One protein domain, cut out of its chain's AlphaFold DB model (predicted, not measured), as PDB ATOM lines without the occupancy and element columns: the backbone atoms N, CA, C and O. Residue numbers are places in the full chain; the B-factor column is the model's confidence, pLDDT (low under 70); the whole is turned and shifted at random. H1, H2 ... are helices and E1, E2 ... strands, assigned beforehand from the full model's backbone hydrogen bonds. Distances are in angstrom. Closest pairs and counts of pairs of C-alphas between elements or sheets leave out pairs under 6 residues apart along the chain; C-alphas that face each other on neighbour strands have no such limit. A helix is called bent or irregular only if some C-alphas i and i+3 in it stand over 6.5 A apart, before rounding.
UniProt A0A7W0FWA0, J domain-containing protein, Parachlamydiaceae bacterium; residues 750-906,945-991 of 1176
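What this domain is: This is residues 750 to 906 and 945 to 991 of the 1176 residues of the protein "J domain-containing protein" of Parachlamydiaceae bacterium (UniProt A0A7W0FWA0). A small three-stranded sheet sits at one end of a crossed assembly of helices, where E2 leads into H4 and the last part of the long helix H8 grazes the sheet. H4 and H7 bridge H8 and H1; H5 and H6 pack on H8, and H2 folds back beside H1. The 204 printed residues include eight named helices and three named strands, in the order H1 H2 H3 E1 E2 H4 H5 H6 H7 H8 E3. The sheet is mixed, in the order E1 E2 E3, and the class is mostly helix. The whole is compact, with a radius of gyration of the C-alphas of 17.5 A and spans of 50 by 42 by 41 A.

Where its parts are: The strands are E1, residues 827 to 831; E2, residues 837 to 842, 16.7 A long; and E3, residues 984 to 987, ending with C-alpha 987 at (10.743, -2.370, -4.586). H8, residues 953 to 976, is 34.9 A long and irregular: C-alphas 954 and 957 are 7.6 A apart. H1, residues 758 to 775, is 25.9 A long and begins with C-alpha 758 at (-8.148, -10.568, 8.933). H2 is residues 792 to 805, 19.3 A; H7 residues 880 to 892, 18.2 A; H4 residues 843 to 853, 15.7 A. The shorter helices are H3, residues 809 to 812; H5, residues 858 to 865; and H6, residues 868 to 876.

How they stand to each other: E1 and E2 form an antiparallel hairpin, with N 828 and O 840 2.9 A apart, within hydrogen-bond range. E2 and E3 are parallel, with N 985 and O 839 2.7 A apart, also within range. H8 only grazes the sheet, with residues 970 to 974. It is the hub, touching four helices: H4 about perpendicular at 86 degrees, closest C-alphas Leu 850 and Val 969, 6.4 A; H5, Ile 863 and Ser 968, 6.5 A; H6, Lys 875 and Ala 960, 5.3 A; and H7, Ala 887 and Val 959, 6.1 A. H1 touches H4, closest C-alphas Gly 764 and Thr 848, 4.7 A, and H7, Lys 771 and Ala 892, 4.7 A. H1 and H2 are a helical hairpin at a shallow tilt of 17 degrees, closest C-alphas Val 765 and Gly 793, 5.9 A. H3 touches no helix. Every O i to N i+4 pair is within hydrogen-bond range in H1, H2, H4, H5, H6 and H7, and 18 of 20 in H8; H3 is too short for one.

The domain as a whole: The C-alphas farthest apart are those of Gly 750 and Ser 950, 51.6 A. Residues 907 to 944 are not printed, and C-alphas 906 and 945 are 14.1 A apart across this cut. The links H1 to H2 and H3 to E1 are long. Mean pLDDT of the printed part is 73.0; 81 residues are under 70, among them 750 to 766 and 776 to 824.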
ATOM      1  N   GLY A 750     -13.640 -26.853   0.006       41.84
ATOM      2  CA  GLY A 750     -13.965 -25.863   1.047       41.84
ATOM      3  C   GLY A 750     -14.622 -26.351   2.355       41.84
ATOM      4  O   GLY A 750     -15.732 -26.882   2.347       41.84
ATOM      5  N   GLU A 751     -14.011 -25.975   3.486       32.72
ATOM      6  CA  GLU A 751     -14.705 -25.474   4.688       32.72
ATOM      7  C   GLU A 751     -13.780 -24.566   5.557       32.72
ATOM      8  O   GLU A 751     -12.596 -24.404   5.276       32.72
ATOM      9  N   VAL A 752     -14.320 -24.039   6.676       37.25
ATOM     10  CA  VAL A 752     -13.626 -23.495   7.883       37.25
ATOM     11  C   VAL A 752     -13.455 -21.958   8.064       37.25
ATOM     12  O   VAL A 752     -12.646 -21.284   7.446       37.25
ATOM     13  N   ARG A 753     -14.123 -21.455   9.121       34.81
ATOM     14  CA  ARG A 753     -13.837 -20.304  10.034       34.81
ATOM     15  C   ARG A 753     -13.056 -19.069   9.513       34.81
ATOM     16  O   ARG A 753     -11.830 -19.066   9.432       34.81
ATOM     17  N   LYS A 754     -13.789 -17.950   9.442       37.94
ATOM     18  CA  LYS A 754     -13.426 -16.636   8.864       37.94
ATOM     19  C   LYS A 754     -12.540 -15.696   9.712       37.94
ATOM     20  O   LYS A 754     -11.955 -14.764   9.181       37.94
ATOM     21  N   GLN A 755     -12.448 -15.892  11.029       43.00
ATOM     22  CA  GLN A 755     -12.090 -14.796  11.956       43.00
ATOM     23  C   GLN A 755     -10.582 -14.579  12.216       43.00
ATOM     24  O   GLN A 755     -10.211 -13.584  12.823       43.00
ATOM     25  N   LEU A 756      -9.709 -15.507  11.803       45.97
ATOM     26  CA  LEU A 756      -8.306 -15.558  12.260       45.97
ATOM     27  C   LEU A 756      -7.290 -14.949  11.272       45.97
ATOM     28  O   LEU A 756      -6.143 -14.745  11.652       45.97
ATOM     29  N   ILE A 757      -7.692 -14.679  10.023       50.72
ATOM     30  CA  ILE A 757      -6.805 -14.187   8.945       50.72
ATOM     31  C   ILE A 757      -6.774 -12.653   8.907       50.72
ATOM     32  O   ILE A 757      -5.691 -12.067   8.889       50.72
ATOM     33  N   GLN A 758      -7.953 -12.023   8.954       51.91
ATOM     34  CA  GLN A 758      -8.148 -10.568   8.933       51.91
ATOM     35  C   GLN A 758      -7.187  -9.846   9.898       51.91
ATOM     36  O   GLN A 758      -6.351  -9.055   9.465       51.91
ATOM     37  N   GLU A 759      -7.226 -10.224  11.177       57.84
ATOM     38  CA  GLU A 759      -6.430  -9.642  12.269       57.84
ATOM     39  C   GLU A 759      -4.901  -9.696  12.024       57.84
ATOM     40  O   GLU A 759      -4.137  -8.922  12.604       57.84
ATOM     41  N   GLN A 760      -4.413 -10.590  11.151       59.38
ATOM     42  CA  GLN A 760      -2.978 -10.722  10.859       59.38
ATOM     43  C   GLN A 760      -2.534  -9.895   9.653       59.38
ATOM     44  O   GLN A 760      -1.392  -9.432   9.631       59.38
ATOM     45  N   ILE A 761      -3.427  -9.685   8.682       55.34
ATOM     46  CA  ILE A 761      -3.209  -8.743   7.579       55.34
ATOM     47  C   ILE A 761      -3.256  -7.317   8.135       55.34
ATOM     48  O   ILE A 761      -2.332  -6.547   7.886       55.34
ATOM     49  N   GLU A 762      -4.229  -7.021   9.005       60.47
ATOM     50  CA  GLU A 762      -4.290  -5.791   9.807       60.47
ATOM     51  C   GLU A 762      -2.962  -5.514  10.523       60.47
ATOM     52  O   GLU A 762      -2.332  -4.482  10.295       60.47
ATOM     53  N   LYS A 763      -2.465  -6.465  11.328       63.28
ATOM     54  CA  LYS A 763      -1.164  -6.330  12.007       63.28
ATOM     55  C   LYS A 763       0.015  -6.230  11.036       63.28
ATOM     56  O   LYS A 763       0.995  -5.574  11.369       63.28
ATOM     57  N   GLY A 764      -0.025  -6.878   9.871       64.81
ATOM     58  CA  GLY A 764       1.024  -6.759   8.853       64.81
ATOM     59  C   GLY A 764       1.121  -5.339   8.295       64.81
ATOM     60  O   GLY A 764       2.199  -4.742   8.294       64.81
ATOM     61  N   VAL A 765      -0.026  -4.780   7.914       63.50
ATOM     62  CA  VAL A 765      -0.174  -3.421   7.383       63.50
ATOM     63  C   VAL A 765       0.162  -2.364   8.433       63.50
ATOM     64  O   VAL A 765       1.010  -1.505   8.183       63.50
ATOM     65  N   LEU A 766      -0.419  -2.469   9.633       65.81
ATOM     66  CA  LEU A 766      -0.133  -1.558  10.743       65.81
ATOM     67  C   LEU A 766       1.367  -1.549  11.065       65.81
ATOM     68  O   LEU A 766       1.947  -0.486  11.234       65.81
ATOM     69  N   ARG A 767       2.045  -2.707  11.076       71.06
ATOM     70  CA  ARG A 767       3.502  -2.756  11.308       71.06
ATOM     71  C   ARG A 767       4.307  -2.036  10.230       71.06
ATOM     72  O   ARG A 767       5.349  -1.473  10.556       71.06
ATOM     73  N   ALA A 768       3.870  -2.053   8.972       66.44
ATOM     74  CA  ALA A 768       4.527  -1.301   7.906       66.44
ATOM     75  C   ALA A 768       4.318   0.219   8.082       66.44
ATOM     76  O   ALA A 768       5.288   0.977   8.019       66.44
ATOM     77  N   GLN A 769       3.098   0.643   8.435       67.56
ATOM     78  CA  GLN A 769       2.775   2.036   8.772       67.56
ATOM     79  C   GLN A 769       3.573   2.537   9.992       67.56
ATOM     80  O   GLN A 769       4.265   3.554   9.899       67.56
ATOM     81  N   SER A 770       3.561   1.807  11.113       69.00
ATOM     82  CA  SER A 770       4.308   2.165  12.328       69.00
ATOM     83  C   SER A 770       5.823   2.141  12.100       69.00
ATOM     84  O   SER A 770       6.521   3.000  12.639       69.00
ATOM     85  N   LYS A 771       6.345   1.252  11.232       78.44
ATOM     86  CA  LYS A 771       7.754   1.301  10.796       78.44
ATOM     87  C   LYS A 771       8.087   2.655  10.167       78.44
ATOM     88  O   LYS A 771       9.058   3.296  10.570       78.44
ATOM     89  N   ALA A 772       7.299   3.073   9.179       69.19
ATOM     90  CA  ALA A 772       7.553   4.301   8.437       69.19
ATOM     91  C   ALA A 772       7.411   5.551   9.319       69.19
ATOM     92  O   ALA A 772       8.287   6.414   9.292       69.19
ATOM     93  N   LEU A 773       6.380   5.596  10.170       68.62
ATOM     94  CA  LEU A 773       6.171   6.652  11.166       68.62
ATOM     95  C   LEU A 773       7.340   6.762  12.162       68.62
ATOM     96  O   LEU A 773       7.832   7.860  12.415       68.62
ATOM     97  N   TYR A 774       7.809   5.636  12.708       75.75
ATOM     98  CA  TYR A 774       8.888   5.610  13.700       75.75
ATOM     99  C   TYR A 774      10.249   5.992  13.100       75.75
ATOM    100  O   TYR A 774      11.021   6.716  13.727       75.75
ATOM    101  N   LEU A 775      10.577   5.508  11.899       76.06
ATOM    102  CA  LEU A 775      11.865   5.784  11.246       76.06
ATOM    103  C   LEU A 775      11.889   7.096  10.450       76.06
ATOM    104  O   LEU A 775      12.961   7.516  10.023       76.06
ATOM    105  N   ASN A 776      10.725   7.713  10.234       68.94
ATOM    106  CA  ASN A 776      10.498   8.742   9.221       68.94
ATOM    107  C   ASN A 776      10.949   8.302   7.808       68.94
ATOM    108  O   ASN A 776      11.697   8.994   7.118       68.94
ATOM    109  N   GLU A 777      10.476   7.133   7.365       65.94
ATOM    110  CA  GLU A 777      10.494   6.785   5.937       65.94
ATOM    111  C   GLU A 777       9.292   7.460   5.255       65.94
ATOM    112  O   GLU A 777       8.154   7.278   5.684       65.94
ATOM    113  N   LYS A 778       9.518   8.245   4.193       54.94
ATOM    114  CA  LYS A 778       8.506   9.184   3.662       54.94
ATOM    115  C   LYS A 778       7.312   8.545   2.923       54.94
ATOM    116  O   LYS A 778       6.329   9.227   2.659       54.94
ATOM    117  N   GLY A 779       7.363   7.249   2.611       47.50
ATOM    118  CA  GLY A 779       6.456   6.578   1.662       47.50
ATOM    119  C   GLY A 779       5.175   5.946   2.220       47.50
ATOM    120  O   GLY A 779       4.793   4.896   1.722       47.50
ATOM    121  N   PHE A 780       4.555   6.482   3.280       48.16
ATOM    122  CA  PHE A 780       3.430   5.779   3.935       48.16
ATOM    123  C   PHE A 780       2.297   6.646   4.494       48.16
ATOM    124  O   PHE A 780       1.140   6.241   4.443       48.16
ATOM    125  N   THR A 781       2.623   7.781   5.111       46.84
ATOM    126  CA  THR A 781       1.672   8.544   5.950       46.84
ATOM    127  C   THR A 781       1.990  10.044   6.009       46.84
ATOM    128  O   THR A 781       1.472  10.749   6.875       46.84
ATOM    129  N   ARG A 782       2.910  10.536   5.161       43.97
ATOM    130  CA  ARG A 782       3.594  11.821   5.403       43.97
ATOM    131  C   ARG A 782       3.778  12.784   4.235       43.97
ATOM    132  O   ARG A 782       4.362  13.842   4.451       43.97
ATOM    133  N   THR A 783       3.187  12.512   3.074       46.28
ATOM    134  CA  THR A 783       2.673  13.653   2.304       46.28
ATOM    135  C   THR A 783       1.530  14.285   3.097       46.28
ATOM    136  O   THR A 783       0.792  13.589   3.800       46.28
ATOM    137  N   SER A 784       1.355  15.598   2.987       43.94
ATOM    138  CA  SER A 784       0.105  16.218   3.448       43.94
ATOM    139  C   SER A 784      -1.043  16.062   2.440       43.94
ATOM    140  O   SER A 784      -2.181  16.337   2.800       43.94
ATOM    141  N   SER A 785      -0.789  15.564   1.224       51.47
ATOM    142  CA  SER A 785      -1.840  15.294   0.237       51.47
ATOM    143  C   SER A 785      -2.641  14.033   0.565       51.47
ATOM    144  O   SER A 785      -2.061  12.961   0.734       51.47
ATOM    145  N   GLU A 786      -3.973  14.133   0.601       54.09
ATOM    146  CA  GLU A 786      -4.872  12.981   0.811       54.09
ATOM    147  C   GLU A 786      -4.622  11.835  -0.186       54.09
ATOM    148  O   GLU A 786      -4.775  10.665   0.159       54.09
ATOM    149  N   PHE A 787      -4.099  12.139  -1.380       51.84
ATOM    150  CA  PHE A 787      -3.813  11.146  -2.417       51.84
ATOM    151  C   PHE A 787      -2.905   9.986  -1.969       51.84
ATOM    152  O   PHE A 787      -3.204   8.839  -2.286       51.84
ATOM    153  N   PHE A 788      -1.812  10.250  -1.236       49.28
ATOM    154  CA  PHE A 788      -0.943   9.177  -0.712       49.28
ATOM    155  C   PHE A 788      -1.143   8.926   0.794       49.28
ATOM    156  O   PHE A 788      -0.441   8.092   1.369       49.28
ATOM    157  N   LYS A 789      -2.130   9.567   1.442       51.12
ATOM    158  CA  LYS A 789      -2.628   9.176   2.776       51.12
ATOM    159  C   LYS A 789      -3.553   7.957   2.658       51.12
ATOM    160  O   LYS A 789      -4.691   7.961   3.121       51.12
ATOM    161  N   VAL A 790      -3.071   6.879   2.037       45.03
ATOM    162  CA  VAL A 790      -3.859   5.648   1.925       45.03
ATOM    163  C   VAL A 790      -4.166   5.142   3.332       45.03
ATOM    164  O   VAL A 790      -3.251   4.828   4.103       45.03
ATOM    165  N   SER A 791      -5.452   4.979   3.652       45.25
ATOM    166  CA  SER A 791      -5.925   4.209   4.805       45.25
ATOM    167  C   SER A 791      -5.683   2.715   4.553       45.25
ATOM    168  O   SER A 791      -6.602   1.903   4.468       45.25
ATOM    169  N   LEU A 792      -4.401   2.359   4.402       43.44
ATOM    170  CA  LEU A 792      -3.907   1.057   3.955       43.44
ATOM    171  C   LEU A 792      -4.498  -0.044   4.841       43.44
ATOM    172  O   LEU A 792      -4.979  -1.049   4.331       43.44
ATOM    173  N   GLY A 793      -4.581   0.214   6.153       45.47
ATOM    174  CA  GLY A 793      -5.334  -0.600   7.103       45.47
ATOM    175  C   GLY A 793      -6.759  -0.879   6.625       45.47
ATOM    176  O   GLY A 793      -7.066  -2.022   6.316       45.47
ATOM    177  N   GLU A 794      -7.616   0.140   6.516       44.00
ATOM    178  CA  GLU A 794      -9.041  -0.039   6.210       44.00
ATOM    179  C   GLU A 794      -9.321  -0.608   4.804       44.00
ATOM    180  O   GLU A 794     -10.204  -1.456   4.652       44.00
ATOM    181  N   GLN A 795      -8.571  -0.206   3.772       46.28
ATOM    182  CA  GLN A 795      -8.783  -0.755   2.429       46.28
ATOM    183  C   GLN A 795      -8.304  -2.210   2.303       46.28
ATOM    184  O   GLN A 795      -9.033  -3.024   1.727       46.28
ATOM    185  N   LEU A 796      -7.149  -2.584   2.881       47.16
ATOM    186  CA  LEU A 796      -6.769  -4.001   2.945       47.16
ATOM    187  C   LEU A 796      -7.682  -4.792   3.876       47.16
ATOM    188  O   LEU A 796      -7.970  -5.932   3.535       47.16
ATOM    189  N   LEU A 797      -8.173  -4.224   4.986       46.38
ATOM    190  CA  LEU A 797      -9.228  -4.813   5.825       46.38
ATOM    191  C   LEU A 797     -10.393  -5.241   4.934       46.38
ATOM    192  O   LEU A 797     -10.682  -6.428   4.817       46.38
ATOM    193  N   ARG A 798     -11.022  -4.276   4.251       47.00
ATOM    194  CA  ARG A 798     -12.246  -4.488   3.473       47.00
ATOM    195  C   ARG A 798     -12.018  -5.463   2.312       47.00
ATOM    196  O   ARG A 798     -12.810  -6.388   2.153       47.00
ATOM    197  N   LYS A 799     -10.919  -5.329   1.555       46.72
ATOM    198  CA  LYS A 799     -10.566  -6.273   0.475       46.72
ATOM    199  C   LYS A 799     -10.253  -7.675   1.010       46.72
ATOM    200  O   LYS A 799     -10.866  -8.644   0.576       46.72
ATOM    201  N   SER A 800      -9.354  -7.796   1.988       44.22
ATOM    202  CA  SER A 800      -8.938  -9.085   2.576       44.22
ATOM    203  C   SER A 800     -10.074  -9.796   3.300       44.22
ATOM    204  O   SER A 800     -10.129 -11.023   3.291       44.22
ATOM    205  N   MET A 801     -11.012  -9.040   3.879       38.97
ATOM    206  CA  MET A 801     -12.274  -9.576   4.373       38.97
ATOM    207  C   MET A 801     -13.067 -10.230   3.244       38.97
ATOM    208  O   MET A 801     -13.485 -11.359   3.438       38.97
ATOM    209  N   VAL A 802     -13.243  -9.601   2.074       39.44
ATOM    210  CA  VAL A 802     -13.966 -10.221   0.942       39.44
ATOM    211  C   VAL A 802     -13.316 -11.549   0.523       39.44
ATOM    212  O   VAL A 802     -14.002 -12.569   0.529       39.44
ATOM    213  N   TYR A 803     -11.993 -11.600   0.323       44.47
ATOM    214  CA  TYR A 803     -11.294 -12.865   0.030       44.47
ATOM    215  C   TYR A 803     -11.445 -13.923   1.141       44.47
ATOM    216  O   TYR A 803     -11.634 -15.102   0.857       44.47
ATOM    217  N   ALA A 804     -11.384 -13.525   2.417       39.53
ATOM    218  CA  ALA A 804     -11.568 -14.429   3.560       39.53
ATOM    219  C   ALA A 804     -13.050 -14.761   3.853       39.53
ATOM    220  O   ALA A 804     -13.351 -15.614   4.698       39.53
ATOM    221  N   LEU A 805     -13.990 -14.079   3.189       35.66
ATOM    222  CA  LEU A 805     -15.420 -14.370   3.206       35.66
ATOM    223  C   LEU A 805     -15.793 -15.414   2.140       35.66
ATOM    224  O   LEU A 805     -16.786 -16.118   2.355       35.66
ATOM    225  N   GLU A 806     -15.004 -15.537   1.069       42.69
ATOM    226  CA  GLU A 806     -15.082 -16.602   0.063       42.69
ATOM    227  C   GLU A 806     -14.468 -17.919   0.578       42.69
ATOM    228  O   GLU A 806     -13.457 -17.952   1.279       42.69
ATOM    229  N   ASN A 807     -15.113 -19.047   0.270       39.78
ATOM    230  CA  ASN A 807     -14.981 -20.282   1.058       39.78
ATOM    231  C   ASN A 807     -13.745 -21.156   0.731       39.78
ATOM    232  O   ASN A 807     -13.772 -22.358   0.992       39.78
ATOM    233  N   HIS A 808     -12.681 -20.585   0.156       45.09
ATOM    234  CA  HIS A 808     -11.554 -21.348  -0.408       45.09
ATOM    235  C   HIS A 808     -10.192 -21.109   0.261       45.09
ATOM    236  O   HIS A 808      -9.324 -21.974   0.184       45.09
ATOM    237  N   PHE A 809      -9.991 -19.986   0.962       43.31
ATOM    238  CA  PHE A 809      -8.649 -19.503   1.337       43.31
ATOM    239  C   PHE A 809      -7.795 -20.482   2.178       43.31
ATOM    240  O   PHE A 809      -6.573 -20.375   2.200       43.31
ATOM    241  N   LYS A 810      -8.400 -21.435   2.899       39.22
ATOM    242  CA  LYS A 810      -7.672 -22.317   3.829       39.22
ATOM    243  C   LYS A 810      -6.943 -23.499   3.196       39.22
ATOM    244  O   LYS A 810      -5.947 -23.920   3.778       39.22
ATOM    245  N   ASP A 811      -7.384 -23.973   2.037       41.56
ATOM    246  CA  ASP A 811      -6.690 -25.048   1.314       41.56
ATOM    247  C   ASP A 811      -5.494 -24.484   0.524       41.56
ATOM    248  O   ASP A 811      -4.462 -25.140   0.371       41.56
ATOM    249  N   PHE A 812      -5.592 -23.217   0.105       41.44
ATOM    250  CA  PHE A 812      -4.537 -22.506  -0.619       41.44
ATOM    251  C   PHE A 812      -3.302 -22.207   0.246       41.44
ATOM    252  O   PHE A 812      -2.186 -22.346  -0.250       41.44
ATOM    253  N   VAL A 813      -3.452 -21.920   1.551       42.62
ATOM    254  CA  VAL A 813      -2.311 -21.745   2.493       42.62
ATOM    255  C   VAL A 813      -1.728 -23.098   2.962       42.62
ATOM    256  O   VAL A 813      -1.321 -23.293   4.110       42.62
ATOM    257  N   THR A 814      -1.670 -24.050   2.035       47.09
ATOM    258  CA  THR A 814      -0.665 -25.117   1.991       47.09
ATOM    259  C   THR A 814       0.687 -24.520   1.544       47.09
ATOM    260  O   THR A 814       0.895 -23.308   1.612       47.09
ATOM    261  N   LYS A 815       1.671 -25.341   1.152       46.06
ATOM    262  CA  LYS A 815       3.007 -24.846   0.758       46.06
ATOM    263  C   LYS A 815       3.063 -24.173  -0.620       46.06
ATOM    264  O   LYS A 815       4.104 -23.618  -0.936       46.06
ATOM    265  N   GLU A 816       1.994 -24.254  -1.408       46.31
ATOM    266  CA  GLU A 816       2.047 -24.149  -2.875       46.31
ATOM    267  C   GLU A 816       1.386 -22.867  -3.430       46.31
ATOM    268  O   GLU A 816       1.229 -22.733  -4.640       46.31
ATOM    269  N   ASN A 817       0.949 -21.933  -2.566       48.31
ATOM    270  CA  ASN A 817       0.295 -20.691  -3.006       48.31
ATOM    271  C   ASN A 817       0.614 -19.453  -2.134       48.31
ATOM    272  O   ASN A 817      -0.278 -18.867  -1.520       48.31
ATOM    273  N   LEU A 818       1.871 -19.003  -2.084       50.66
ATOM    274  CA  LEU A 818       2.225 -17.688  -1.520       50.66
ATOM    275  C   LEU A 818       1.894 -16.534  -2.468       50.66
ATOM    276  O   LEU A 818       1.575 -15.436  -2.001       50.66
ATOM    277  N   TRP A 819       1.903 -16.793  -3.779       48.22
ATOM    278  CA  TRP A 819       1.374 -15.874  -4.795       48.22
ATOM    279  C   TRP A 819      -0.069 -15.434  -4.496       48.22
ATOM    280  O   TRP A 819      -0.445 -14.331  -4.875       48.22
ATOM    281  N   PHE A 820      -0.834 -16.217  -3.718       48.19
ATOM    282  CA  PHE A 820      -2.234 -15.948  -3.370       48.19
ATOM    283  C   PHE A 820      -2.478 -14.661  -2.554       48.19
ATOM    284  O   PHE A 820      -3.629 -14.267  -2.348       48.19
ATOM    285  N   HIS A 821      -1.424 -13.971  -2.113       50.38
ATOM    286  CA  HIS A 821      -1.528 -12.653  -1.491       50.38
ATOM    287  C   HIS A 821      -1.292 -11.481  -2.467       50.38
ATOM    288  O   HIS A 821      -1.711 -10.359  -2.165       50.38
ATOM    289  N   ALA A 822      -0.623 -11.700  -3.603       51.44
ATOM    290  CA  ALA A 822      -0.193 -10.640  -4.509       51.44
ATOM    291  C   ALA A 822      -1.368 -10.094  -5.343       51.44
ATOM    292  O   ALA A 822      -1.671 -10.577  -6.429       51.44
ATOM    293  N   GLU A 823      -2.019  -9.038  -4.849       58.25
ATOM    294  CA  GLU A 823      -2.924  -8.226  -5.666       58.25
ATOM    295  C   GLU A 823      -2.123  -7.615  -6.830       58.25
ATOM    296  O   GLU A 823      -1.174  -6.877  -6.574       58.25
ATOM    297  N   GLY A 824      -2.491  -7.916  -8.083       61.97
ATOM    298  CA  GLY A 824      -1.646  -7.733  -9.280       61.97
ATOM    299  C   GLY A 824      -0.910  -6.403  -9.433       61.97
ATOM    300  O   GLY A 824       0.232  -6.363  -9.875       61.97
ATOM    301  N   GLY A 825      -1.499  -5.302  -8.957       75.19
ATOM    302  CA  GLY A 825      -0.827  -4.002  -8.932       75.19
ATOM    303  C   GLY A 825       0.454  -3.941  -8.086       75.19
ATOM    304  O   GLY A 825       1.178  -2.955  -8.169       75.19
ATOM    305  N   ASN A 826       0.758  -4.955  -7.270       81.25
ATOM    306  CA  ASN A 826       1.935  -5.034  -6.397       81.25
ATOM    307  C   ASN A 826       3.073  -5.936  -6.902       81.25
ATOM    308  O   ASN A 826       4.087  -6.053  -6.203       81.25
ATOM    309  N   MET A 827       2.932  -6.567  -8.070       85.31
ATOM    310  CA  MET A 827       3.924  -7.508  -8.588       85.31
ATOM    311  C   MET A 827       4.067  -7.408 -10.109       85.31
ATOM    312  O   MET A 827       3.074  -7.388 -10.823       85.31
ATOM    313  N   PHE A 828       5.303  -7.395 -10.613       85.25
ATOM    314  CA  PHE A 828       5.580  -7.483 -12.050       85.25
ATOM    315  C   PHE A 828       6.635  -8.554 -12.334       85.25
ATOM    316  O   PHE A 828       7.791  -8.397 -11.940       85.25
ATOM    317  N   THR A 829       6.261  -9.609 -13.056       86.12
ATOM    318  CA  THR A 829       7.200 -10.600 -13.605       86.12
ATOM    319  C   THR A 829       7.618 -10.151 -15.001       86.12
ATOM    320  O   THR A 829       6.775 -10.032 -15.885       86.12
ATOM    321  N   LEU A 830       8.900  -9.831 -15.194       86.19
ATOM    322  CA  LEU A 830       9.399  -9.144 -16.389       86.19
ATOM    323  C   LEU A 830      10.780  -9.650 -16.806       86.19
ATOM    324  O   LEU A 830      11.655  -9.856 -15.969       86.19
ATOM    325  N   THR A 831      11.012  -9.749 -18.111       87.25
ATOM    326  CA  THR A 831      12.324 -10.082 -18.682       87.25
ATOM    327  C   THR A 831      13.125  -8.806 -18.943       87.25
ATOM    328  O   THR A 831      12.645  -7.916 -19.646       87.25
ATOM    329  N   ASN A 832      14.340  -8.700 -18.396       92.19
ATOM    330  CA  ASN A 832      15.234  -7.555 -18.617       92.19
ATOM    331  C   ASN A 832      15.966  -7.649 -19.987       92.19
ATOM    332  O   ASN A 832      15.915  -8.703 -20.627       92.19
ATOM    333  N   PRO A 833      16.691  -6.605 -20.450       92.31
ATOM    334  CA  PRO A 833      17.348  -6.584 -21.769       92.31
ATOM    335  C   PRO A 833      18.409  -7.670 -22.031       92.31
ATOM    336  O   PRO A 833      18.969  -7.719 -23.123       92.31
ATOM    337  N   LYS A 834      18.744  -8.508 -21.043       92.94
ATOM    338  CA  LYS A 834      19.667  -9.645 -21.196       92.94
ATOM    339  C   LYS A 834      18.950 -10.993 -21.359       92.94
ATOM    340  O   LYS A 834      19.625 -12.011 -21.473       92.94
ATOM    341  N   GLY A 835      17.619 -11.022 -21.277       89.31
ATOM    342  CA  GLY A 835      16.844 -12.263 -21.178       89.31
ATOM    343  C   GLY A 835      16.694 -12.814 -19.753       89.31
ATOM    344  O   GLY A 835      16.161 -13.905 -19.586       89.31
ATOM    345  N   GLU A 836      17.139 -12.097 -18.711       90.69
ATOM    346  CA  GLU A 836      16.940 -12.535 -17.321       90.69
ATOM    347  C   GLU A 836      15.516 -12.163 -16.855       90.69
ATOM    348  O   GLU A 836      15.174 -10.978 -16.812       90.69
ATOM    349  N   VAL A 837      14.702 -13.149 -16.461       89.38
ATOM    350  CA  VAL A 837      13.402 -12.914 -15.802       89.38
ATOM    351  C   VAL A 837      13.634 -12.406 -14.377       89.38
ATOM    352  O   VAL A 837      14.461 -12.956 -13.652       89.38
ATOM    353  N   LYS A 838      12.905 -11.364 -13.967       91.38
ATOM    354  CA  LYS A 838      12.891 -10.793 -12.611       91.38
ATOM    355  C   LYS A 838      11.456 -10.631 -12.125       91.38
ATOM    356  O   LYS A 838      10.559 -10.373 -12.923       91.38
ATOM    357  N   VAL A 839      11.261 -10.681 -10.811       90.12
ATOM    358  CA  VAL A 839       9.978 -10.379 -10.161       90.12
ATOM    359  C   VAL A 839      10.140  -9.113  -9.333       90.12
ATOM    360  O   VAL A 839      10.794  -9.121  -8.293       90.12
ATOM    361  N   LEU A 840       9.555  -8.008  -9.780       92.31
ATOM    362  CA  LEU A 840       9.476  -6.775  -9.000       92.31
ATOM    363  C   LEU A 840       8.330  -6.919  -8.002       92.31
ATOM    364  O   LEU A 840       7.189  -7.093  -8.419       92.31
ATOM    365  N   LEU A 841       8.617  -6.849  -6.703       90.44
ATOM    366  CA  LEU A 841       7.625  -7.073  -5.651       90.44
ATOM    367  C   LEU A 841       7.547  -5.885  -4.690       90.44
ATOM    368  O   LEU A 841       8.570  -5.415  -4.182       90.44
ATOM    369  N   GLY A 842       6.323  -5.448  -4.390       88.25
ATOM    370  CA  GLY A 842       6.050  -4.435  -3.378       88.25
ATOM    371  C   GLY A 842       6.639  -4.802  -2.011       88.25
ATOM    372  O   GLY A 842       6.401  -5.881  -1.460       88.25
ATOM    373  N   ARG A 843       7.429  -3.895  -1.432       85.50
ATOM    374  CA  ARG A 843       8.068  -4.081  -0.120       85.50
ATOM    375  C   ARG A 843       7.078  -4.410   0.992       85.50
ATOM    376  O   ARG A 843       7.387  -5.194   1.889       85.50
ATOM    377  N   ASP A 844       5.907  -3.799   0.945       77.62
ATOM    378  CA  ASP A 844       4.932  -3.861   2.023       77.62
ATOM    379  C   ASP A 844       3.937  -5.012   1.783       77.62
ATOM    380  O   ASP A 844       3.427  -5.618   2.733       77.62
ATOM    381  N   HIS A 845       3.844  -5.460   0.527       77.12
ATOM    382  CA  HIS A 845       3.370  -6.795   0.187       77.12
ATOM    383  C   HIS A 845       4.207  -7.897   0.876       77.12
ATOM    384  O   HIS A 845       3.660  -8.711   1.622       77.12
ATOM    385  N   LEU A 846       5.546  -7.864   0.754       81.88
ATOM    386  CA  LEU A 846       6.442  -8.817   1.437       81.88
ATOM    387  C   LEU A 846       6.238  -8.834   2.968       81.88
ATOM    388  O   LEU A 846       6.281  -9.900   3.587       81.88
ATOM    389  N   PHE A 847       6.000  -7.676   3.602       75.50
ATOM    390  CA  PHE A 847       5.708  -7.601   5.044       75.50
ATOM    391  C   PHE A 847       4.358  -8.223   5.428       75.50
ATOM    392  O   PHE A 847       4.242  -8.799   6.517       75.50
ATOM    393  N   THR A 848       3.364  -8.139   4.546       71.19
ATOM    394  CA  THR A 848       2.038  -8.738   4.739       71.19
ATOM    395  C   THR A 848       2.139 -10.262   4.689       71.19
ATOM    396  O   THR A 848       1.819 -10.926   5.677       71.19
ATOM    397  N   THR A 849       2.723 -10.815   3.622       73.88
ATOM    398  CA  THR A 849       2.952 -12.262   3.452       73.88
ATOM    399  C   THR A 849       3.803 -12.835   4.592       73.88
ATOM    400  O   THR A 849       3.433 -13.829   5.219       73.88
ATOM    401  N   LEU A 850       4.879 -12.146   4.993       75.88
ATOM    402  CA  LEU A 850       5.677 -12.517   6.167       75.88
ATOM    403  C   LEU A 850       4.866 -12.545   7.481       75.88
ATOM    404  O   LEU A 850       5.133 -13.372   8.358       75.88
ATOM    405  N   SER A 851       3.888 -11.653   7.642       68.94
ATOM    406  CA  SER A 851       3.054 -11.572   8.851       68.94
ATOM    407  C   SER A 851       1.988 -12.669   8.925       68.94
ATOM    408  O   SER A 851       1.656 -13.099  10.034       68.94
ATOM    409  N   VAL A 852       1.512 -13.160   7.774       66.50
ATOM    410  CA  VAL A 852       0.648 -14.347   7.661       66.50
ATOM    411  C   VAL A 852       1.452 -15.620   7.952       66.50
ATOM    412  O   VAL A 852       1.139 -16.360   8.889       66.50
ATOM    413  N   HIS A 853       2.549 -15.845   7.224       67.19
ATOM    414  CA  HIS A 853       3.315 -17.096   7.288       67.19
ATOM    415  C   HIS A 853       3.935 -17.382   8.664       67.19
ATOM    416  O   HIS A 853       3.984 -18.537   9.092       67.19
ATOM    417  N   ARG A 854       4.327 -16.344   9.417       67.31
ATOM    418  CA  ARG A 854       4.783 -16.476  10.817       67.31
ATOM    419  C   ARG A 854       3.769 -17.133  11.756       67.31
ATOM    420  O   ARG A 854       4.174 -17.650  12.791       67.31
ATOM    421  N   GLN A 855       2.478 -17.081  11.438       61.88
ATOM    422  CA  GLN A 855       1.406 -17.554  12.321       61.88
ATOM    423  C   GLN A 855       0.847 -18.916  11.893       61.88
ATOM    424  O   GLN A 855       0.326 -19.657  12.722       61.88
ATOM    425  N   ALA A 856       1.049 -19.295  10.628       58.72
ATOM    426  CA  ALA A 856       0.689 -20.605  10.089       58.72
ATOM    427  C   ALA A 856       1.590 -21.765  10.577       58.72
ATOM    428  O   ALA A 856       1.315 -22.916  10.253       58.72
ATOM    429  N   LYS A 857       2.670 -21.483  11.328       64.06
ATOM    430  CA  LYS A 857       3.781 -22.393  11.717       64.06
ATOM    431  C   LYS A 857       4.595 -22.999  10.566       64.06
ATOM    432  O   LYS A 857       5.790 -23.218  10.751       64.06
ATOM    433  N   SER A 858       4.008 -23.180   9.384       64.56
ATOM    434  CA  SER A 858       4.665 -23.672   8.163       64.56
ATOM    435  C   SER A 858       5.965 -22.932   7.819       64.56
ATOM    436  O   SER A 858       6.895 -23.536   7.288       64.56
ATOM    437  N   LEU A 859       6.086 -21.648   8.185       72.12
ATOM    438  CA  LEU A 859       7.320 -20.880   8.017       72.12
ATOM    439  C   LEU A 859       8.474 -21.371   8.905       72.12
ATOM    440  O   LEU A 859       9.602 -21.417   8.430       72.12
ATOM    441  N   ASP A 860       8.231 -21.746  10.167       75.56
ATOM    442  CA  ASP A 860       9.296 -22.266  11.043       75.56
ATOM    443  C   ASP A 860       9.728 -23.688  10.610       75.56
ATOM    444  O   ASP A 860      10.895 -24.049  10.769       75.56
ATOM    445  N   GLU A 861       8.836 -24.480  10.000       78.62
ATOM    446  CA  GLU A 861       9.171 -25.767   9.359       78.62
ATOM    447  C   GLU A 861       9.983 -25.571   8.067       78.62
ATOM    448  O   GLU A 861      11.002 -26.230   7.852       78.62
ATOM    449  N   TYR A 862       9.587 -24.618   7.219       80.06
ATOM    450  CA  TYR A 862      10.351 -24.260   6.025       80.06
ATOM    451  C   TYR A 862      11.744 -23.721   6.395       80.06
ATOM    452  O   TYR A 862      12.751 -24.142   5.825       80.06
ATOM    453  N   ILE A 863      11.835 -22.880   7.429       83.62
ATOM    454  CA  ILE A 863      13.103 -22.396   7.990       83.62
ATOM    455  C   ILE A 863      13.983 -23.542   8.483       83.62
ATOM    456  O   ILE A 863      15.198 -23.489   8.292       83.62
ATOM    457  N   GLN A 864      13.418 -24.599   9.073       86.19
ATOM    458  CA  GLN A 864      14.204 -25.786   9.420       86.19
ATOM    459  C   GLN A 864      14.832 -26.418   8.170       86.19
ATOM    460  O   GLN A 864      16.031 -26.687   8.201       86.19
ATOM    461  N   SER A 865      14.095 -26.519   7.057       84.75
ATOM    462  CA  SER A 865      14.603 -27.071   5.788       84.75
ATOM    463  C   SER A 865      15.656 -26.221   5.054       84.75
ATOM    464  O   SER A 865      16.381 -26.758   4.218       84.75
ATOM    465  N   ILE A 866      15.813 -24.927   5.371       86.50
ATOM    466  CA  ILE A 866      16.863 -24.093   4.754       86.50
ATOM    467  C   ILE A 866      18.265 -24.620   5.136       86.50
ATOM    468  O   ILE A 866      18.527 -24.822   6.327       86.50
ATOM    469  N   PRO A 867      19.197 -24.797   4.176       91.75
ATOM    470  CA  PRO A 867      20.557 -25.259   4.445       91.75
ATOM    471  C   PRO A 867      21.272 -24.476   5.553       91.75
ATOM    472  O   PRO A 867      21.283 -23.244   5.559       91.75
ATOM    473  N   GLN A 868      21.925 -25.200   6.466       92.50
ATOM    474  CA  GLN A 868      22.602 -24.626   7.636       92.50
ATOM    475  C   GLN A 868      23.638 -23.551   7.256       92.50
ATOM    476  O   GLN A 868      23.634 -22.472   7.841       92.50
ATOM    477  N   LYS A 869      24.397 -23.774   6.174       93.00
ATOM    478  CA  LYS A 869      25.343 -22.801   5.601       93.00
ATOM    479  C   LYS A 869      24.712 -21.432   5.294       93.00
ATOM    480  O   LYS A 869      25.375 -20.416   5.454       93.00
ATOM    481  N   ILE A 870      23.445 -21.382   4.866       88.94
ATOM    482  CA  ILE A 870      22.740 -20.116   4.581       88.94
ATOM    483  C   ILE A 870      22.355 -19.415   5.892       88.94
ATOM    484  O   ILE A 870      22.445 -18.194   5.987       88.94
ATOM    485  N   LYS A 871      21.971 -20.178   6.922       89.75
ATOM    486  CA  LYS A 871      21.660 -19.652   8.265       89.75
ATOM    487  C   LYS A 871      22.902 -19.045   8.925       89.75
ATOM    488  O   LYS A 871      22.811 -17.976   9.522       89.75
ATOM    489  N   GLU A 872      24.043 -19.712   8.775       91.25
ATOM    490  CA  GLU A 872      25.357 -19.260   9.244       91.25
ATOM    491  C   GLU A 872      25.826 -18.033   8.459       91.25
ATOM    492  O   GLU A 872      26.041 -16.983   9.057       91.25
ATOM    493  N   GLN A 873      25.829 -18.086   7.122       89.88
ATOM    494  CA  GLN A 873      26.190 -16.935   6.292       89.88
ATOM    495  C   GLN A 873      25.333 -15.693   6.606       89.88
ATOM    496  O   GLN A 873      25.874 -14.602   6.762       89.88
ATOM    497  N   LEU A 874      24.012 -15.835   6.774       88.50
ATOM    498  CA  LEU A 874      23.135 -14.719   7.161       88.50
ATOM    499  C   LEU A 874      23.419 -14.163   8.570       88.50
ATOM    500  O   LEU A 874      23.036 -13.023   8.845       88.50
ATOM    501  N   LYS A 875      24.074 -14.933   9.451       90.94
ATOM    502  CA  LYS A 875      24.517 -14.507  10.789       90.94
ATOM    503  C   LYS A 875      25.921 -13.887  10.777       90.94
ATOM    504  O   LYS A 875      26.173 -12.973  11.567       90.94
ATOM    505  N   ASP A 876      26.787 -14.323   9.866       90.12
ATOM    506  CA  ASP A 876      28.169 -13.853   9.721       90.12
ATOM    507  C   ASP A 876      28.262 -12.576   8.862       90.12
ATOM    508  O   ASP A 876      28.977 -11.636   9.214       90.12
ATOM    509  N   ASP A 877      27.427 -12.448   7.820       90.44
ATOM    510  CA  ASP A 877      27.263 -11.234   6.994       90.44
ATOM    511  C   ASP A 877      26.616 -10.051   7.764       90.44
ATOM    512  O   ASP A 877      26.259  -9.014   7.181       90.44
ATOM    513  N   LEU A 878      26.417 -10.179   9.080       92.38
ATOM    514  CA  LEU A 878      25.889  -9.149   9.971       92.38
ATOM    515  C   LEU A 878      27.016  -8.392  10.686       92.38
ATOM    516  O   LEU A 878      27.501  -8.780  11.750       92.38
ATOM    517  N   LYS A 879      27.384  -7.246  10.107       94.94
ATOM    518  CA  LYS A 879      28.206  -6.222  10.769       94.94
ATOM    519  C   LYS A 879      27.374  -5.430  11.796       94.94
ATOM    520  O   LYS A 879      26.173  -5.261  11.558       94.94
ATOM    521  N   PRO A 880      27.970  -4.904  12.882       94.44
ATOM    522  CA  PRO A 880      27.253  -4.184  13.943       94.44
ATOM    523  C   PRO A 880      26.291  -3.089  13.460       94.44
ATOM    524  O   PRO A 880      25.163  -2.998  13.936       94.44
ATOM    525  N   GLU A 881      26.682  -2.297  12.462       94.19
ATOM    526  CA  GLU A 881      25.881  -1.190  11.925       94.19
ATOM    527  C   GLU A 881      24.640  -1.703  11.177       94.19
ATOM    528  O   GLU A 881      23.552  -1.130  11.266       94.19
ATOM    529  N   LYS A 882      24.793  -2.831  10.468       93.31
ATOM    530  CA  LYS A 882      23.708  -3.542   9.777       93.31
ATOM    531  C   LYS A 882      22.760  -4.198  10.785       93.31
ATOM    532  O   LYS A 882      21.552  -4.155  10.567       93.31
ATOM    533  N   ILE A 883      23.280  -4.740  11.892       94.31
ATOM    534  CA  ILE A 883      22.453  -5.270  12.988       94.31
ATOM    535  C   ILE A 883      21.620  -4.150  13.604       94.31
ATOM    536  O   ILE A 883      20.401  -4.276  13.633       94.31
ATOM    537  N   LEU A 884      22.236  -3.037  14.018       94.38
ATOM    538  CA  LEU A 884      21.517  -1.918  14.635       94.38
ATOM    539  C   LEU A 884      20.451  -1.327  13.712       94.38
ATOM    540  O   LEU A 884      19.338  -1.091  14.174       94.38
ATOM    541  N   LYS A 885      20.740  -1.144  12.413       93.12
ATOM    542  CA  LYS A 885      19.723  -0.675  11.458       93.12
ATOM    543  C   LYS A 885      18.531  -1.633  11.400       93.12
ATOM    544  O   LYS A 885      17.393  -1.195  11.536       93.12
ATOM    545  N   ILE A 886      18.773  -2.931  11.209       92.38
ATOM    546  CA  ILE A 886      17.678  -3.900  11.065       92.38
ATOM    547  C   ILE A 886      16.928  -4.077  12.393       92.38
ATOM    548  O   ILE A 886      15.708  -4.186  12.384       92.38
ATOM    549  N   ALA A 887      17.617  -4.055  13.534       93.56
ATOM    550  CA  ALA A 887      16.997  -4.119  14.853       93.56
ATOM    551  C   ALA A 887      16.117  -2.888  15.141       93.56
ATOM    552  O   ALA A 887      15.030  -3.046  15.692       93.56
ATOM    553  N   GLU A 888      16.518  -1.694  14.688       92.62
ATOM    554  CA  GLU A 888      15.693  -0.483  14.744       92.62
ATOM    555  C   GLU A 888      14.441  -0.611  13.851       92.62
ATOM    556  O   GLU A 888      13.344  -0.275  14.295       92.62
ATOM    557  N   GLU A 889      14.560  -1.191  12.644       88.94
ATOM    558  CA  GLU A 889      13.398  -1.546  11.806       88.94
ATOM    559  C   GLU A 889      12.474  -2.568  12.499       88.94
ATOM    560  O   GLU A 889      11.253  -2.425  12.459       88.94
ATOM    561  N   MET A 890      13.026  -3.591  13.160       88.56
ATOM    562  CA  MET A 890      12.248  -4.616  13.871       88.56
ATOM    563  C   MET A 890      11.556  -4.074  15.130       88.56
ATOM    564  O   MET A 890      10.433  -4.476  15.434       88.56
ATOM    565  N   PHE A 891      12.208  -3.170  15.861       88.56
ATOM    566  CA  PHE A 891      11.636  -2.481  17.018       88.56
ATOM    567  C   PHE A 891      10.467  -1.584  16.593       88.56
ATOM    568  O   PHE A 891       9.391  -1.658  17.185       88.56
ATOM    569  N   ALA A 892      10.641  -0.823  15.509       84.12
ATOM    570  CA  ALA A 892       9.595  -0.021  14.876       84.12
ATOM    571  C   ALA A 892       8.403  -0.867  14.372       84.12
ATOM    572  O   ALA A 892       7.250  -0.460  14.483       84.12
ATOM    573  N   GLN A 893       8.669  -2.085  13.883       79.50
ATOM    574  CA  GLN A 893       7.655  -3.085  13.514       79.50
ATOM    575  C   GLN A 893       7.056  -3.853  14.713       79.50
ATOM    576  O   GLN A 893       6.329  -4.826  14.510       79.50
ATOM    577  N   GLY A 894       7.365  -3.487  15.963       83.94
ATOM    578  CA  GLY A 894       6.816  -4.159  17.151       83.94
ATOM    579  C   GLY A 894       7.208  -5.636  17.270       83.94
ATOM    580  O   GLY A 894       6.495  -6.428  17.881       83.94
ATOM    581  N   MET A 895       8.306  -6.035  16.624       83.12
ATOM    582  CA  MET A 895       8.794  -7.417  16.571       83.12
ATOM    583  C   MET A 895       9.907  -7.704  17.584       83.12
ATOM    584  O   MET A 895      10.201  -8.867  17.850       83.12
ATOM    585  N   ILE A 896      10.543  -6.660  18.115       88.00
ATOM    586  CA  ILE A 896      11.480  -6.734  19.238       88.00
ATOM    587  C   ILE A 896      10.932  -5.845  20.344       88.00
ATOM    588  O   ILE A 896      10.537  -4.708  20.085       88.00
ATOM    589  N   LEU A 897      10.943  -6.368  21.571       86.62
ATOM    590  CA  LEU A 897      10.669  -5.586  22.768       86.62
ATOM    591  C   LEU A 897      11.983  -5.156  23.422       86.62
ATOM    592  O   LEU A 897      12.918  -5.943  23.557       86.62
ATOM    593  N   GLN A 898      12.025  -3.908  23.865       86.38
ATOM    594  CA  GLN A 898      13.085  -3.320  24.671       86.38
ATOM    595  C   GLN A 898      12.429  -2.832  25.960       86.38
ATOM    596  O   GLN A 898      11.500  -2.031  25.910       86.38
ATOM    597  N   ASN A 899      12.867  -3.342  27.115       87.81
ATOM    598  CA  ASN A 899      12.266  -3.012  28.415       87.81
ATOM    599  C   ASN A 899      10.732  -3.236  28.437       87.81
ATOM    600  O   ASN A 899       9.983  -2.427  28.976       87.81
ATOM    601  N   ASN A 900      10.271  -4.319  27.793       84.06
ATOM    602  CA  ASN A 900       8.862  -4.670  27.541       84.06
ATOM    603  C   ASN A 900       8.039  -3.668  26.700       84.06
ATOM    604  O   ASN A 900       6.844  -3.882  26.511       84.06
ATOM    605  N   GLN A 901       8.656  -2.623  26.143       81.06
ATOM    606  CA  GLN A 901       8.038  -1.691  25.192       81.06
ATOM    607  C   GLN A 901       8.543  -1.933  23.764       81.06
ATOM    608  O   GLN A 901       9.520  -2.650  23.551       81.06
ATOM    609  N   SER A 902       7.876  -1.344  22.771       83.62
ATOM    610  CA  SER A 902       8.246  -1.452  21.355       83.62
ATOM    611  C   SER A 902       8.185  -0.087  20.659       83.62
ATOM    612  O   SER A 902       7.668   0.869  21.230       83.62
ATOM    613  N   GLY A 903       8.697   0.007  19.431       81.19
ATOM    614  CA  GLY A 903       8.540   1.188  18.576       81.19
ATOM    615  C   GLY A 903       7.234   1.199  17.774       81.19
ATOM    616  O   GLY A 903       6.951   2.184  17.097       81.19
ATOM    617  N   PHE A 904       6.441   0.124  17.842       79.94
ATOM    618  CA  PHE A 904       5.107   0.072  17.253       79.94
ATOM    619  C   PHE A 904       4.135   0.890  18.104       79.94
ATOM    620  O   PHE A 904       3.813   0.515  19.231       79.94
ATOM    621  N   VAL A 905       3.669   1.994  17.524       68.56
ATOM    622  CA  VAL A 905       2.502   2.758  17.976       68.56
ATOM    623  C   VAL A 905       1.283   2.179  17.262       68.56
ATOM    624  O   VAL A 905       1.355   1.957  16.049       68.56
ATOM    625  N   ASP A 906       0.190   1.918  17.983       68.56
ATOM    626  CA  ASP A 906      -1.078   1.521  17.356       68.56
ATOM    627  C   ASP A 906      -1.845   2.733  16.786       68.56
ATOM    628  O   ASP A 906      -1.499   3.891  17.032       68.56
ATOM    629  N   GLN A 945       9.700   4.258  23.477       86.38
ATOM    630  CA  GLN A 945      11.100   4.356  23.876       86.38
ATOM    631  C   GLN A 945      12.005   4.670  22.665       86.38
ATOM    632  O   GLN A 945      11.757   4.200  21.544       86.38
ATOM    633  N   PRO A 946      13.099   5.429  22.867       89.19
ATOM    634  CA  PRO A 946      14.181   5.479  21.895       89.19
ATOM    635  C   PRO A 946      14.797   4.080  21.756       89.19
ATOM    636  O   PRO A 946      15.010   3.381  22.749       89.19
ATOM    637  N   PHE A 947      15.088   3.669  20.523       92.38
ATOM    638  CA  PHE A 947      15.764   2.400  20.267       92.38
ATOM    639  C   PHE A 947      17.209   2.463  20.783       92.38
ATOM    640  O   PHE A 947      17.964   3.369  20.422       92.38
ATOM    641  N   ASP A 948      17.571   1.507  21.633       93.00
ATOM    642  CA  ASP A 948      18.890   1.367  22.241       93.00
ATOM    643  C   ASP A 948      19.911   0.879  21.204       93.00
ATOM    644  O   ASP A 948      19.758  -0.175  20.590       93.00
ATOM    645  N   LYS A 949      20.968   1.674  21.014       94.19
ATOM    646  CA  LYS A 949      22.050   1.416  20.051       94.19
ATOM    647  C   LYS A 949      23.380   1.062  20.723       94.19
ATOM    648  O   LYS A 949      24.401   1.033  20.042       94.19
ATOM    649  N   SER A 950      23.382   0.834  22.040       95.19
ATOM    650  CA  SER A 950      24.604   0.580  22.815       95.19
ATOM    651  C   SER A 950      25.190  -0.817  22.592       95.19
ATOM    652  O   SER A 950      26.407  -0.947  22.467       95.19
ATOM    653  N   ASP A 951      24.339  -1.841  22.487       94.56
ATOM    654  CA  ASP A 951      24.737  -3.236  22.283       94.56
ATOM    655  C   ASP A 951      24.125  -3.801  20.985       94.56
ATOM    656  O   ASP A 951      22.943  -4.154  20.970       94.56
ATOM    657  N   PRO A 952      24.892  -3.899  19.881       94.12
ATOM    658  CA  PRO A 952      24.444  -4.563  18.657       94.12
ATOM    659  C   PRO A 952      24.279  -6.081  18.820       94.12
ATOM    660  O   PRO A 952      23.384  -6.667  18.212       94.12
ATOM    661  N   GLU A 953      25.120  -6.740  19.618       95.12
ATOM    662  CA  GLU A 953      25.215  -8.204  19.665       95.12
ATOM    663  C   GLU A 953      23.987  -8.835  20.331       95.12
ATOM    664  O   GLU A 953      23.460  -9.830  19.829       95.12
ATOM    665  N   LYS A 954      23.428  -8.165  21.347       95.00
ATOM    666  CA  LYS A 954      22.095  -8.419  21.934       95.00
ATOM    667  C   LYS A 954      20.975  -8.607  20.901       95.00
ATOM    668  O   LYS A 954      20.014  -9.329  21.167       95.00
ATOM    669  N   TYR A 955      21.078  -7.982  19.724       94.12
ATOM    670  CA  TYR A 955      20.078  -8.090  18.659       94.12
ATOM    671  C   TYR A 955      20.468  -9.055  17.524       94.12
ATOM    672  O   TYR A 955      19.611  -9.343  16.682       94.12
ATOM    673  N   ARG A 956      21.706  -9.588  17.482       93.62
ATOM    674  CA  ARG A 956      22.229 -10.388  16.349       93.62
ATOM    675  C   ARG A 956      21.317 -11.557  15.987       93.62
ATOM    676  O   ARG A 956      20.943 -11.681  14.825       93.62
ATOM    677  N   ASP A 957      20.931 -12.386  16.956       90.62
ATOM    678  CA  ASP A 957      20.134 -13.594  16.691       90.62
ATOM    679  C   ASP A 957      18.694 -13.280  16.260       90.62
ATOM    680  O   ASP A 957      18.157 -13.929  15.361       90.62
ATOM    681  N   SER A 958      18.087 -12.228  16.818       90.06
ATOM    682  CA  SER A 958      16.773 -11.733  16.383       90.06
ATOM    683  C   SER A 958      16.819 -11.208  14.944       90.06
ATOM    684  O   SER A 958      15.955 -11.544  14.130       90.06
ATOM    685  N   VAL A 959      17.855 -10.433  14.603       92.81
ATOM    686  CA  VAL A 959      18.080  -9.911  13.248       92.81
ATOM    687  C   VAL A 959      18.383 -11.039  12.258       92.81
ATOM    688  O   VAL A 959      17.803 -11.055  11.173       92.81
ATOM    689  N   ALA A 960      19.207 -12.019  12.633       91.50
ATOM    690  CA  ALA A 960      19.480 -13.201  11.819       91.50
ATOM    691  C   ALA A 960      18.200 -14.020  11.569       91.50
ATOM    692  O   ALA A 960      17.903 -14.340  10.418       91.50
ATOM    693  N   LYS A 961      17.371 -14.271  12.602       88.56
ATOM    694  CA  LYS A 961      16.070 -14.949  12.436       88.56
ATOM    695  C   LYS A 961      15.128 -14.163  11.514       88.56
ATOM    696  O   LYS A 961      14.427 -14.773  10.709       88.56
ATOM    697  N   TYR A 962      15.115 -12.831  11.574       88.69
ATOM    698  CA  TYR A 962      14.293 -12.001  10.685       88.69
ATOM    699  C   TYR A 962      14.788 -11.973   9.239       88.69
ATOM    700  O   TYR A 962      13.967 -12.065   8.328       88.69
ATOM    701  N   LEU A 963      16.101 -11.888   9.010       90.88
ATOM    702  CA  LEU A 963      16.670 -12.001   7.665       90.88
ATOM    703  C   LEU A 963      16.408 -13.384   7.067       90.88
ATOM    704  O   LEU A 963      15.986 -13.468   5.918       90.88
ATOM    705  N   LEU A 964      16.560 -14.444   7.860       89.94
ATOM    706  CA  LEU A 964      16.229 -15.812   7.467       89.94
ATOM    707  C   LEU A 964      14.733 -15.967   7.146       89.94
ATOM    708  O   LEU A 964      14.390 -16.581   6.141       89.94
ATOM    709  N   GLN A 965      13.841 -15.361   7.934       87.00
ATOM    710  CA  GLN A 965      12.399 -15.318   7.652       87.00
ATOM    711  C   GLN A 965      12.060 -14.530   6.375       87.00
ATOM    712  O   GLN A 965      11.244 -14.998   5.586       87.00
ATOM    713  N   LYS A 966      12.692 -13.371   6.137       88.25
ATOM    714  CA  LYS A 966      12.551 -12.614   4.880       88.25
ATOM    715  C   LYS A 966      13.009 -13.452   3.686       88.25
ATOM    716  O   LYS A 966      12.229 -13.648   2.765       88.25
ATOM    717  N   TYR A 967      14.219 -14.008   3.752       90.38
ATOM    718  CA  TYR A 967      14.769 -14.896   2.727       90.38
ATOM    719  C   TYR A 967      13.878 -16.123   2.482       90.38
ATOM    720  O   TYR A 967      13.689 -16.505   1.336       90.38
ATOM    721  N   SER A 968      13.269 -16.696   3.528       87.31
ATOM    722  CA  SER A 968      12.319 -17.811   3.395       87.31
ATOM    723  C   SER A 968      11.106 -17.436   2.546       87.31
ATOM    724  O   SER A 968      10.755 -18.173   1.636       87.31
ATOM    725  N   VAL A 969      10.484 -16.285   2.824       85.69
ATOM    726  CA  VAL A 969       9.314 -15.806   2.069       85.69
ATOM    727  C   VAL A 969       9.710 -15.411   0.645       85.69
ATOM    728  O   VAL A 969       9.005 -15.761  -0.292       85.69
ATOM    729  N   THR A 970      10.859 -14.755   0.454       89.12
ATOM    730  CA  THR A 970      11.386 -14.439  -0.883       89.12
ATOM    731  C   THR A 970      11.685 -15.703  -1.694       89.12
ATOM    732  O   THR A 970      11.338 -15.751  -2.867       89.12
ATOM    733  N   LYS A 971      12.273 -16.742  -1.082       87.75
ATOM    734  CA  LYS A 971      12.550 -18.023  -1.743       87.75
ATOM    735  C   LYS A 971      11.268 -18.782  -2.085       87.75
ATOM    736  O   LYS A 971      11.186 -19.309  -3.180       87.75
ATOM    737  N   LEU A 972      10.271 -18.779  -1.202       83.12
ATOM    738  CA  LEU A 972       8.960 -19.369  -1.478       83.12
ATOM    739  C   LEU A 972       8.235 -18.661  -2.638       83.12
ATOM    740  O   LEU A 972       7.763 -19.324  -3.548       83.12
ATOM    741  N   ILE A 973       8.225 -17.322  -2.665       82.50
ATOM    742  CA  ILE A 973       7.672 -16.550  -3.795       82.50
ATOM    743  C   ILE A 973       8.453 -16.825  -5.094       82.50
ATOM    744  O   ILE A 973       7.863 -16.868  -6.167       82.50
ATOM    745  N   ALA A 974       9.770 -17.027  -5.010       87.00
ATOM    746  CA  ALA A 974      10.591 -17.387  -6.163       87.00
ATOM    747  C   ALA A 974      10.291 -18.808  -6.679       87.00
ATOM    748  O   ALA A 974      10.197 -19.005  -7.886       87.00
ATOM    749  N   GLU A 975      10.089 -19.772  -5.773       83.69
ATOM    750  CA  GLU A 975       9.693 -21.151  -6.092       83.69
ATOM    751  C   GLU A 975       8.312 -21.204  -6.764       83.69
ATOM    752  O   GLU A 975       8.190 -21.821  -7.819       83.69
ATOM    753  N   ASP A 976       7.314 -20.491  -6.224       78.62
ATOM    754  CA  ASP A 976       5.970 -20.359  -6.815       78.62
ATOM    755  C   ASP A 976       5.997 -19.763  -8.238       78.62
ATOM    756  O   ASP A 976       5.179 -20.122  -9.083       78.62
ATOM    757  N   LEU A 977       6.924 -18.834  -8.503       79.19
ATOM    758  CA  LEU A 977       7.047 -18.105  -9.774       79.19
ATOM    759  C   LEU A 977       8.131 -18.674 -10.710       79.19
ATOM    760  O   LEU A 977       8.428 -18.064 -11.734       79.19
ATOM    761  N   ALA A 978       8.726 -19.822 -10.366       84.19
ATOM    762  CA  ALA A 978       9.797 -20.490 -11.114       84.19
ATOM    763  C   ALA A 978      11.031 -19.607 -11.443       84.19
ATOM    764  O   ALA A 978      11.685 -19.795 -12.471       84.19
ATOM    765  N   VAL A 979      11.384 -18.670 -10.554       85.88
ATOM    766  CA  VAL A 979      12.584 -17.808 -10.649       85.88
ATOM    767  C   VAL A 979      13.574 -18.089  -9.513       85.88
ATOM    768  O   VAL A 979      13.259 -18.795  -8.556       85.88
ATOM    769  N   ASN A 980      14.787 -17.526  -9.571       91.75
ATOM    770  CA  ASN A 980      15.729 -17.635  -8.451       91.75
ATOM    771  C   ASN A 980      15.394 -16.599  -7.353       91.75
ATOM    772  O   ASN A 980      14.895 -15.514  -7.659       91.75
ATOM    773  N   PRO A 981      15.697 -16.853  -6.064       91.44
ATOM    774  CA  PRO A 981      15.425 -15.899  -4.980       91.44
ATOM    775  C   PRO A 981      16.108 -14.530  -5.144       91.44
ATOM    776  O   PRO A 981      15.604 -13.522  -4.654       91.44
ATOM    777  N   GLU A 982      17.250 -14.483  -5.830       93.19
ATOM    778  CA  GLU A 982      17.976 -13.264  -6.208       93.19
ATOM    779  C   GLU A 982      17.334 -12.468  -7.359       93.19
ATOM    780  O   GLU A 982      17.635 -11.282  -7.511       93.19
ATOM    781  N   ASP A 983      16.432 -13.081  -8.128       93.81
ATOM    782  CA  ASP A 983      15.662 -12.430  -9.194       93.81
ATOM    783  C   ASP A 983      14.405 -11.714  -8.658       93.81
ATOM    784  O   ASP A 983      13.778 -10.936  -9.381       93.81
ATOM    785  N   VAL A 984      14.057 -11.917  -7.378       93.88
ATOM    786  CA  VAL A 984      12.946 -11.234  -6.696       93.88
ATOM    787  C   VAL A 984      13.418  -9.899  -6.096       93.88
ATOM    788  O   VAL A 984      14.078  -9.822  -5.056       93.88
ATOM    789  N   VAL A 985      13.055  -8.805  -6.760       94.88
ATOM    790  CA  VAL A 985      13.495  -7.433  -6.485       94.88
ATOM    791  C   VAL A 985      12.488  -6.727  -5.577       94.88
ATOM    792  O   VAL A 985      11.387  -6.383  -5.998       94.88
ATOM    793  N   ILE A 986      12.870  -6.450  -4.328       92.88
ATOM    794  CA  ILE A 986      11.971  -5.812  -3.348       92.88
ATOM    795  C   ILE A 986      11.958  -4.278  -3.508       92.88
ATOM    796  O   ILE A 986      12.842  -3.561  -3.008       92.88
ATOM    797  N   VAL A 987      10.931  -3.777  -4.199       92.06
ATOM    798  CA  VAL A 987      10.743  -2.370  -4.586       92.06
ATOM    799  C   VAL A 987      10.025  -1.587  -3.469       92.06
ATOM    800  O   VAL A 987       8.967  -2.019  -3.007       92.06
ATOM    801  N   PRO A 988      10.572  -0.450  -2.986       88.31
ATOM    802  CA  PRO A 988       9.873   0.448  -2.067       88.31
ATOM    803  C   PRO A 988       8.597   1.001  -2.694       88.31
ATOM    804  O   PRO A 988       8.532   1.197  -3.902       88.31
ATOM    805  N   GLN A 989       7.597   1.292  -1.873       78.88
ATOM    806  CA  GLN A 989       6.298   1.737  -2.361       78.88
ATOM    807  C   GLN A 989       6.112   3.239  -2.115       78.88
ATOM    808  O   GLN A 989       6.393   3.719  -1.019       78.88
ATOM    809  N   LEU A 990       5.656   3.979  -3.134       78.88
ATOM    810  CA  LEU A 990       5.126   5.343  -2.958       78.88
ATOM    811  C   LEU A 990       3.660   5.324  -2.509       78.88
ATOM    812  O   LEU A 990       3.173   6.264  -1.891       78.88
ATOM    813  N   HIS A 991       2.955   4.265  -2.905       74.56
ATOM    814  CA  HIS A 991       1.513   4.090  -2.826       74.56
ATOM    815  C   HIS A 991       1.197   2.585  -2.748       74.56
ATOM    816  O   HIS A 991       2.072   1.753  -3.008       74.56
TER     817      HIS A 991